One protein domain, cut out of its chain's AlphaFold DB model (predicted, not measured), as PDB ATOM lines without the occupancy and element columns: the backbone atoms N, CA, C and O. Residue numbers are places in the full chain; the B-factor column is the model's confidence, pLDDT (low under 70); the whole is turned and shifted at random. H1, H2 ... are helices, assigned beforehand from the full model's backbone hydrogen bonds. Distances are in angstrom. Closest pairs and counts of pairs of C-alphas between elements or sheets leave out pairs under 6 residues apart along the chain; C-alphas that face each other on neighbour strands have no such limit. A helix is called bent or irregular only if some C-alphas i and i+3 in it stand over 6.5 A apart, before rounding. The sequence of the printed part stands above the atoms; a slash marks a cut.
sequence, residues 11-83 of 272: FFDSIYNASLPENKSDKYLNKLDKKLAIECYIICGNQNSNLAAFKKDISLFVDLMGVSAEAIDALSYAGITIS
ATOM      1  N   PHE A  11      47.569   0.540  24.888       77.88
ATOM      2  CA  PHE A  11      47.923   0.998  26.244       77.88
ATOM      3  C   PHE A  11      46.743   1.684  26.946       77.88
ATOM      4  O   PHE A  11      46.439   1.376  28.097       77.88
ATOM      5  N   PHE A  12      46.045   2.568  26.228       75.88
ATOM      6  CA  PHE A  12      44.847   3.234  26.738       75.88
ATOM      7  C   PHE A  12      43.734   2.232  27.043       75.88
ATOM      8  O   PHE A  12      43.195   2.272  28.142       75.88
ATOM      9  N   ASP A  13      43.456   1.292  26.135       80.88
ATOM     10  CA  ASP A  13      42.440   0.253  26.347       80.88
ATOM     11  C   ASP A  13      42.780  -0.624  27.559       80.88
ATOM     12  O   ASP A  13      41.905  -0.982  28.339       80.88
ATOM     13  N   SER A  14      44.065  -0.918  27.773       81.81
ATOM     14  CA  SER A  14      44.533  -1.687  28.931       81.81
ATOM     15  C   SER A  14      44.305  -0.939  30.244       81.81
ATOM     16  O   SER A  14      43.777  -1.519  31.189       81.81
ATOM     17  N   ILE A  15      44.659   0.350  30.307       82.75
ATOM     18  CA  ILE A  15      44.407   1.192  31.487       82.75
ATOM     19  C   ILE A  15      42.907   1.356  31.728       82.75
ATOM     20  O   ILE A  15      42.456   1.273  32.869       82.75
ATOM     21  N   TYR A  16      42.141   1.573  30.660       82.81
ATOM     22  CA  TYR A  16      40.700   1.748  30.723       82.81
ATOM     23  C   TYR A  16      40.022   0.503  31.287       82.81
ATOM     24  O   TYR A  16      39.324   0.588  32.293       82.81
ATOM     25  N   ASN A  17      40.320  -0.664  30.710       82.50
ATOM     26  CA  ASN A  17      39.766  -1.948  31.131       82.50
ATOM     27  C   ASN A  17      40.221  -2.342  32.542       82.50
ATOM     28  O   ASN A  17      39.420  -2.863  33.308       82.50
ATOM     29  N   ALA A  18      41.471  -2.048  32.922       81.12
ATOM     30  CA  ALA A  18      41.958  -2.278  34.285       81.12
ATOM     31  C   ALA A  18      41.281  -1.364  35.323       81.12
ATOM     32  O   ALA A  18      41.177  -1.722  36.494       81.12
ATOM     33  N   SER A  19      40.833  -0.183  34.899       79.44
ATOM     34  CA  SER A  19      40.162   0.794  35.761       79.44
ATOM     35  C   SER A  19      38.641   0.659  35.747       79.44
ATOM     36  O   SER A  19      37.977   1.375  36.498       79.44
ATOM     37  N   LEU A  20      38.089  -0.214  34.898       77.62
ATOM     38  CA  LEU A  20      36.659  -0.426  34.720       77.62
ATOM     39  C   LEU A  20      36.133  -1.355  35.831       77.62
ATOM     40  O   LEU A  20      36.447  -2.544  35.833       77.62
ATOM     41  N   PRO A  21      35.338  -0.864  36.795       67.06
ATOM     42  CA  PRO A  21      34.745  -1.732  37.804       67.06
ATOM     43  C   PRO A  21      33.542  -2.501  37.241       67.06
ATOM     44  O   PRO A  21      32.805  -1.992  36.395       67.06
ATOM     45  N   GLU A  22      33.279  -3.692  37.781       63.91
ATOM     46  CA  GLU A  22      32.073  -4.458  37.457       63.91
ATOM     47  C   GLU A  22      30.817  -3.722  37.979       63.91
ATOM     48  O   GLU A  22      30.675  -3.468  39.175       63.91
ATOM     49  N   ASN A  23      29.904  -3.368  37.064       62.47
ATOM     50  CA  ASN A  23      28.583  -2.754  37.289       62.47
ATOM     51  C   ASN A  23      28.557  -1.334  37.905       62.47
ATOM     52  O   ASN A  23      28.416  -1.143  39.118       62.47
ATOM     53  N   LYS A  24      28.564  -0.295  37.051       69.38
ATOM     54  CA  LYS A  24      28.349   1.115  37.443       69.38
ATOM     55  C   LYS A  24      27.474   1.887  36.449       69.38
ATOM     56  O   LYS A  24      27.300   1.482  35.310       69.38
ATOM     57  N   SER A  25      26.928   3.011  36.919       79.31
ATOM     58  CA  SER A  25      26.082   3.924  36.144       79.31
ATOM     59  C   SER A  25      26.879   4.802  35.174       79.31
ATOM     60  O   SER A  25      28.042   5.124  35.427       79.31
ATOM     61  N   ASP A  26      26.216   5.301  34.130       82.50
ATOM     62  CA  ASP A  26      26.807   6.183  33.106       82.50
ATOM     63  C   ASP A  26      27.503   7.420  33.693       82.50
ATOM     64  O   ASP A  26      28.547   7.867  33.216       82.50
ATOM     65  N   LYS A  27      26.967   7.962  34.796       83.06
ATOM     66  CA  LYS A  27      27.562   9.106  35.506       83.06
ATOM     67  C   LYS A  27      28.951   8.783  36.066       83.06
ATOM     68  O   LYS A  27      29.815   9.659  36.101       83.06
ATOM     69  N   TYR A  28      29.162   7.555  36.538       83.75
ATOM     70  CA  TYR A  28      30.461   7.113  37.039       83.75
ATOM     71  C   TYR A  28      31.450   6.908  35.890       83.75
ATOM     72  O   TYR A  28      32.579   7.380  35.999       83.75
ATOM     73  N   LEU A  29      31.015   6.285  34.790       83.06
ATOM     74  CA  LEU A  29      31.848   6.079  33.601       83.06
ATOM     75  C   LEU A  29      32.352   7.413  33.036       83.06
ATOM     76  O   LEU A  29      33.553   7.596  32.893       83.06
ATOM     77  N   ASN A  30      31.481   8.419  32.901       84.75
ATOM     78  CA  ASN A  30      31.892   9.763  32.467       84.75
ATOM     79  C   ASN A  30      32.946  10.394  33.406       84.75
ATOM     80  O   ASN A  30      33.884  11.067  32.972       84.75
ATOM     81  N   LYS A  31      32.832  10.168  34.722       85.62
ATOM     82  CA  LYS A  31      33.838  10.633  35.690       85.62
ATOM     83  C   LYS A  31      35.161   9.871  35.546       85.62
ATOM     84  O   LYS A  31      36.217  10.485  35.693       85.62
ATOM     85  N   LEU A  32      35.101   8.567  35.279       85.06
ATOM     86  CA  LEU A  32      36.267   7.724  35.035       85.06
ATOM     87  C   LEU A  32      37.006   8.168  33.769       85.06
ATOM     88  O   LEU A  32      38.210   8.393  33.841       85.06
ATOM     89  N   ASP A  33      36.288   8.408  32.672       84.50
ATOM     90  CA  ASP A  33      36.858   8.888  31.409       84.50
ATOM     91  C   ASP A  33      37.661  10.180  31.619       84.50
ATOM     92  O   ASP A  33      38.823  10.287  31.221       84.50
ATOM     93  N   LYS A  34      37.073  11.157  32.327       87.25
ATOM     94  CA  LYS A  34      37.739  12.429  32.656       87.25
ATOM     95  C   LYS A  34      38.981  12.233  33.520       87.25
ATOM     96  O   LYS A  34      39.993  12.889  33.291       87.25
ATOM     97  N   LYS A  35      38.906  11.347  34.517       86.62
ATOM     98  CA  LYS A  35      40.035  11.036  35.399       86.62
ATOM     99  C   LYS A  35      41.192  10.422  34.604       86.62
ATOM    100  O   LYS A  35      42.313  10.914  34.695       86.62
ATOM    101  N   LEU A  36      40.906   9.400  33.799       87.25
ATOM    102  CA  LEU A  36      41.905   8.704  32.988       87.25
ATOM    103  C   LEU A  36      42.557   9.633  31.963       87.25
ATOM    104  O   LEU A  36      43.769   9.576  31.769       87.25
ATOM    105  N   ALA A  37      41.781  10.534  31.354       85.75
ATOM    106  CA  ALA A  37      42.315  11.544  30.447       85.75
ATOM    107  C   ALA A  37      43.364  12.439  31.133       85.75
ATOM    108  O   ALA A  37      44.436  12.660  30.570       85.75
ATOM    109  N   ILE A  38      43.093  12.907  32.359       85.19
ATOM    110  CA  ILE A  38      44.034  13.728  33.141       85.19
ATOM    111  C   ILE A  38      45.297  12.931  33.490       85.19
ATOM    112  O   ILE A  38      46.405  13.425  33.282       85.19
ATOM    113  N   GLU A  39      45.151  11.701  33.986       85.25
ATOM    114  CA  GLU A  39      46.286  10.840  34.346       85.25
ATOM    115  C   GLU A  39      47.195  10.578  33.140       85.25
ATOM    116  O   GLU A  39      48.415  10.730  33.224       85.25
ATOM    117  N   CYS A  40      46.604  10.280  31.981       82.25
ATOM    118  CA  CYS A  40      47.353  10.100  30.745       82.25
ATOM    119  C   CYS A  40      48.058  11.388  30.311       82.25
ATOM    120  O   CYS A  40      49.211  11.339  29.888       82.25
ATOM    121  N   TYR A  41      47.412  12.547  30.462       83.44
ATOM    122  CA  TYR A  41      48.030  13.834  30.143       83.44
ATOM    123  C   TYR A  41      49.242  14.124  31.039       83.44
ATOM    124  O   TYR A  41      50.272  14.586  30.548       83.44
ATOM    125  N   ILE A  42      49.163  13.801  32.335       83.25
ATOM    126  CA  ILE A  42      50.286  13.933  33.278       83.25
ATOM    127  C   ILE A  42      51.446  13.019  32.862       83.25
ATOM    128  O   ILE A  42      52.588  13.478  32.764       83.25
ATOM    129  N   ILE A  43      51.157  11.751  32.554       81.69
ATOM    130  CA  ILE A  43      52.162  10.773  32.108       81.69
ATOM    131  C   ILE A  43      52.837  11.243  30.815       81.69
ATOM    132  O   ILE A  43      54.067  11.278  30.732       81.69
ATOM    133  N   CYS A  44      52.061  11.664  29.816       78.06
ATOM    134  CA  CYS A  44      52.600  12.182  28.561       78.06
ATOM    135  C   CYS A  44      53.396  13.480  28.770       78.06
ATOM    136  O   CYS A  44      54.467  13.645  28.187       78.06
ATOM    137  N   GLY A  45      52.925  14.373  29.641       75.75
ATOM    138  CA  GLY A  45      53.614  15.610  30.007       75.75
ATOM    139  C   GLY A  45      54.914  15.400  30.790       75.75
ATOM    140  O   GLY A  45      55.736  16.309  30.853       75.75
ATOM    141  N   ASN A  46      55.140  14.228  31.395       76.94
ATOM    142  CA  ASN A  46      56.444  13.859  31.967       76.94
ATOM    143  C   ASN A  46      57.485  13.537  30.888       76.94
ATOM    144  O   ASN A  46      58.674  13.735  31.114       76.94
ATOM    145  N   GLN A  47      57.052  13.056  29.722       72.00
ATOM    146  CA  GLN A  47      57.948  12.612  28.652       72.00
ATOM    147  C   GLN A  47      58.088  13.625  27.513       72.00
ATOM    148  O   GLN A  47      58.991  13.502  26.689       72.00
ATOM    149  N   ASN A  48      57.199  14.619  27.443       71.81
ATOM    150  CA  ASN A  48      57.150  15.579  26.351       71.81
ATOM    151  C   ASN A  48      57.033  17.013  26.876       71.81
ATOM    152  O   ASN A  48      55.999  17.408  27.417       71.81
ATOM    153  N   SER A  49      58.076  17.813  26.645       66.94
ATOM    154  CA  SER A  49      58.122  19.232  27.014       66.94
ATOM    155  C   SER A  49      57.035  20.072  26.335       66.94
ATOM    156  O   SER A  49      56.602  21.069  26.905       66.94
ATOM    157  N   ASN A  50      56.520  19.653  25.173       67.25
ATOM    158  CA  ASN A  50      55.441  20.361  24.473       67.25
ATOM    159  C   ASN A  50      54.074  20.212  25.165       67.25
ATOM    160  O   ASN A  50      53.152  20.964  24.869       67.25
ATOM    161  N   LEU A  51      53.935  19.261  26.096       67.31
ATOM    162  CA  LEU A  51      52.727  19.064  26.905       67.31
ATOM    163  C   LEU A  51      52.866  19.673  28.315       67.31
ATOM    164  O   LEU A  51      52.031  19.425  29.184       67.31
ATOM    165  N   ALA A  52      53.893  20.501  28.552       75.19
ATOM    166  CA  ALA A  52      54.139  21.144  29.845       75.19
ATOM    167  C   ALA A  52      53.122  22.246  30.204       75.19
ATOM    168  O   ALA A  52      52.998  22.581  31.381       75.19
ATOM    169  N   ALA A  53      52.368  22.770  29.228       84.25
ATOM    170  CA  ALA A  53      51.364  23.819  29.449       84.25
ATOM    171  C   ALA A  53      50.327  23.427  30.518       84.25
ATOM    172  O   ALA A  53      50.077  24.185  31.445       84.25
ATOM    173  N   PHE A  54      49.825  22.190  30.478       85.12
ATOM    174  CA  PHE A  54      48.856  21.709  31.469       85.12
ATOM    175  C   PHE A  54      49.432  21.642  32.886       85.12
ATOM    176  O   PHE A  54      48.760  21.987  33.854       85.12
ATOM    177  N   LYS A  55      50.699  21.231  33.027       88.44
ATOM    178  CA  LYS A  55      51.365  21.219  34.335       88.44
ATOM    179  C   LYS A  55      51.559  22.628  34.860       88.44
ATOM    180  O   LYS A  55      51.375  22.848  36.053       88.44
ATOM    181  N   LYS A  56      51.921  23.569  33.985       90.56
ATOM    182  CA  LYS A  56      52.002  24.991  34.322       90.56
ATOM    183  C   LYS A  56      50.650  25.493  34.840       90.56
ATOM    184  O   LYS A  56      50.625  26.061  35.927       90.56
ATOM    185  N   ASP A  57      49.553  25.196  34.147       90.12
ATOM    186  CA  ASP A  57      48.204  25.615  34.554       90.12
ATOM    187  C   ASP A  57      47.794  25.021  35.910       90.12
ATOM    188  O   ASP A  57      47.359  25.754  36.797       90.12
ATOM    189  N   ILE A  58      48.008  23.714  36.123       91.00
ATOM    190  CA  ILE A  58      47.765  23.074  37.428       91.00
ATOM    191  C   ILE A  58      48.615  23.729  38.515       91.00
ATOM    192  O   ILE A  58      48.120  23.968  39.611       91.00
ATOM    193  N   SER A  59      49.884  24.016  38.229       93.50
ATOM    194  CA  SER A  59      50.815  24.573  39.217       93.50
ATOM    195  C   SER A  59      50.419  25.979  39.644       93.50
ATOM    196  O   SER A  59      50.412  26.264  40.836       93.50
ATOM    197  N   LEU A  60      50.041  26.831  38.686       94.06
ATOM    198  CA  LEU A  60      49.498  28.161  38.966       94.06
ATOM    199  C   LEU A  60      48.198  28.066  39.769       94.06
ATOM    200  O   LEU A  60      48.019  28.808  40.729       94.06
ATOM    201  N   PHE A  61      47.318  27.123  39.422       93.25
ATOM    202  CA  PHE A  61      46.062  26.915  40.137       93.25
ATOM    203  C   PHE A  61      46.279  26.489  41.593       93.25
ATOM    204  O   PHE A  61      45.716  27.097  42.497       93.25
ATOM    205  N   VAL A  62      47.096  25.465  41.858       92.31
ATOM    206  CA  VAL A  62      47.307  24.991  43.238       92.31
ATOM    207  C   VAL A  62      48.063  26.013  44.092       92.31
ATOM    208  O   VAL A  62      47.768  26.147  45.277       92.31
ATOM    209  N   ASP A  63      48.987  26.771  43.498       92.94
ATOM    210  CA  ASP A  63      49.675  27.883  44.164       92.94
ATOM    211  C   ASP A  63      48.697  29.009  44.530       92.94
ATOM    212  O   ASP A  63      48.706  29.474  45.670       92.94
ATOM    213  N   LEU A  64      47.778  29.359  43.619       88.06
ATOM    214  CA  LEU A  64      46.685  30.306  43.875       88.06
ATOM    215  C   LEU A  64      45.761  29.835  45.009       88.06
ATOM    216  O   LEU A  64      45.345  30.639  45.836       88.06
ATOM    217  N   MET A  65      45.481  28.531  45.090       86.88
ATOM    218  CA  MET A  65      44.693  27.931  46.178       86.88
ATOM    219  C   MET A  65      45.450  27.878  47.519       86.88
ATOM    220  O   MET A  65      44.918  27.374  48.508       86.88
ATOM    221  N   GLY A  66      46.685  28.388  47.576       86.31
ATOM    222  CA  GLY A  66      47.460  28.519  48.805       86.31
ATOM    223  C   GLY A  66      48.172  27.242  49.247       86.31
ATOM    224  O   GLY A  66      48.534  27.133  50.421       86.31
ATOM    225  N   VAL A  67      48.390  26.280  48.342       88.94
ATOM    226  CA  VAL A  67      49.140  25.051  48.648       88.94
ATOM    227  C   VAL A  67      50.559  25.390  49.123       88.94
ATOM    228  O   VAL A  67      51.201  26.313  48.618       88.94
ATOM    229  N   SER A  68      51.048  24.666  50.138       91.69
ATOM    230  CA  SER A  68      52.355  24.950  50.738       91.69
ATOM    231  C   SER A  68      53.500  24.697  49.758       91.69
ATOM    232  O   SER A  68      53.391  23.904  48.820       91.69
ATOM    233  N   ALA A  69      54.635  25.346  50.005       90.75
ATOM    234  CA  ALA A  69      55.825  25.183  49.187       90.75
ATOM    235  C   ALA A  69      56.274  23.711  49.143       90.75
ATOM    236  O   ALA A  69      56.643  23.215  48.079       90.75
ATOM    237  N   GLU A  70      56.228  23.012  50.273       93.88
ATOM    238  CA  GLU A  70      56.606  21.602  50.421       93.88
ATOM    239  C   GLU A  70      55.660  20.692  49.637       93.88
ATOM    240  O   GLU A  70      56.104  19.763  48.965       93.88
ATOM    241  N   ALA A  71      54.359  20.987  49.675       93.12
ATOM    242  CA  ALA A  71      53.367  20.255  48.902       93.12
ATOM    243  C   ALA A  71      53.545  20.479  47.390       93.12
ATOM    244  O   ALA A  71      53.451  19.520  46.625       93.12
ATOM    245  N   ILE A  72      53.875  21.700  46.951       93.38
ATOM    246  CA  ILE A  72      54.211  21.984  45.543       93.38
ATOM    247  C   ILE A  72      55.448  21.189  45.104       93.38
ATOM    248  O   ILE A  72      55.440  20.617  44.012       93.38
ATOM    249  N   ASP A  73      56.485  21.103  45.943       94.44
ATOM    250  CA  ASP A  73      57.671  20.288  45.646       94.44
ATOM    251  C   ASP A  73      57.313  18.801  45.558       94.44
ATOM    252  O   ASP A  73      57.706  18.138  44.601       94.44
ATOM    253  N   ALA A  74      56.517  18.275  46.495       95.06
ATOM    254  CA  ALA A  74      56.057  16.886  46.464       95.06
ATOM    255  C   ALA A  74      55.261  16.563  45.184       95.06
ATOM    256  O   ALA A  74      55.501  15.537  44.545       95.06
ATOM    257  N   LEU A  75      54.357  17.457  44.768       93.00
ATOM    258  CA  LEU A  75      53.610  17.328  43.512       93.00
ATOM    259  C   LEU A  75      54.523  17.414  42.283       93.00
ATOM    260  O   LEU A  75      54.285  16.723  41.288       93.00
ATOM    261  N   SER A  76      55.584  18.220  42.354       91.69
ATOM    262  CA  SER A  76      56.555  18.343  41.270       91.69
ATOM    263  C   SER A  76      57.403  17.078  41.154       91.69
ATOM    264  O   SER A  76      57.594  16.587  40.042       91.69
ATOM    265  N   TYR A  77      57.826  16.487  42.279       90.88
ATOM    266  CA  TYR A  77      58.508  15.189  42.308       90.88
ATOM    267  C   TYR A  77      57.624  14.055  41.772       90.88
ATOM    268  O   TYR A  77      58.122  13.165  41.087       90.88
ATOM    269  N   ALA A  78      56.311  14.112  42.014       89.38
ATOM    270  CA  ALA A  78      55.341  13.187  41.424       89.38
ATOM    271  C   ALA A  78      55.084  13.433  39.919       89.38
ATOM    272  O   ALA A  78      54.354  12.676  39.280       89.38
ATOM    273  N   GLY A  79      55.658  14.492  39.337       88.31
ATOM    274  CA  GLY A  79      55.492  14.852  37.930       88.31
ATOM    275  C   GLY A  79      54.145  15.498  37.591       88.31
ATOM    276  O   GLY A  79      53.801  15.591  36.413       88.31
ATOM    277  N   ILE A  80      53.380  15.941  38.593       88.75
ATOM    278  CA  ILE A  80      52.046  16.542  38.429       88.75
ATOM    279  C   ILE A  80      52.166  18.043  38.147       88.75
ATOM    280  O   ILE A  80      51.536  18.557  37.222       88.75
ATOM    281  N   THR A  81      52.998  18.739  38.920       91.44
ATOM    282  CA  THR A  81      53.273  20.174  38.785       91.44
ATOM    283  C   THR A  81      54.657  20.425  38.186       91.44
ATOM    284  O   THR A  81      55.504  19.533  38.093       91.44
ATOM    285  N   ILE A  82      54.893  21.659  37.751       90.94
ATOM    286  CA  ILE A  82      56.238  22.161  37.458       90.94
ATOM    287  C   ILE A  82      56.981  22.472  38.763       90.94
ATOM    288  O   ILE A  82      56.374  22.608  39.826       90.94
ATOM    289  N   SER A  83      58.306  22.605  38.681       91.56
ATOM    290  CA  SER A  83      59.114  22.948  39.850       91.56
ATOM    291  C   SER A  83      58.767  24.339  40.375       91.56
ATOM    292  O   SER A  83      58.440  25.250  39.609       91.56
TER     293      SER A  83
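What this domain is: This is residues 11 to 83 of the 272 residues of an uncharacterized protein of Gigaspora rosea (UniProt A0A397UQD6). A long helix, H2, forms an arm with short H1 folded back near it across a loop; at its other end H3 turns off at a corner, and H4 folds back alongside H3. The 73 printed residues hold four named helices, H1 to H4 in chain order, and no named strand: all helix. The whole is loose, radius of gyration of the C-alphas 14.6 A, spanning 41 by 26 by 17 A.

Where its parts are: H1, residues 11 to 19, begins at C-alpha 11 (47.923, 0.998, 26.244). H2 is residues 26 to 47, 32.1 A; H3 residues 49 to 64, 23.2 A, irregular, with C-alphas 50 and 53 7.3 A apart. H4, residues 69 to 77, ends at C-alpha 77 (58.508, 15.189, 42.308).

How they stand to each other: H1 is close to but not clearly touching H2; their closest C-alphas, Tyr 16 and Leu 36, are 7.4 A apart. H2, with residues 41 to 46 alone, touches H3 at a steep tilt of 66 degrees, closest C-alphas Gly 45 and Leu 51, 4.7 A. The hairpin H3 and H4 only just touch, with 3 pairs of C-alphas within 8 A, closest Asp 63 and Ile 72, 7.6 A. H1 and H4 have every O i to N i+4 pair within hydrogen-bond range, H2 17 of 18, H3 9 of 12.

The domain as a whole: The printed part has no cut and no long link. Residues 21 to 24 and 49 to 51 are under pLDDT 70.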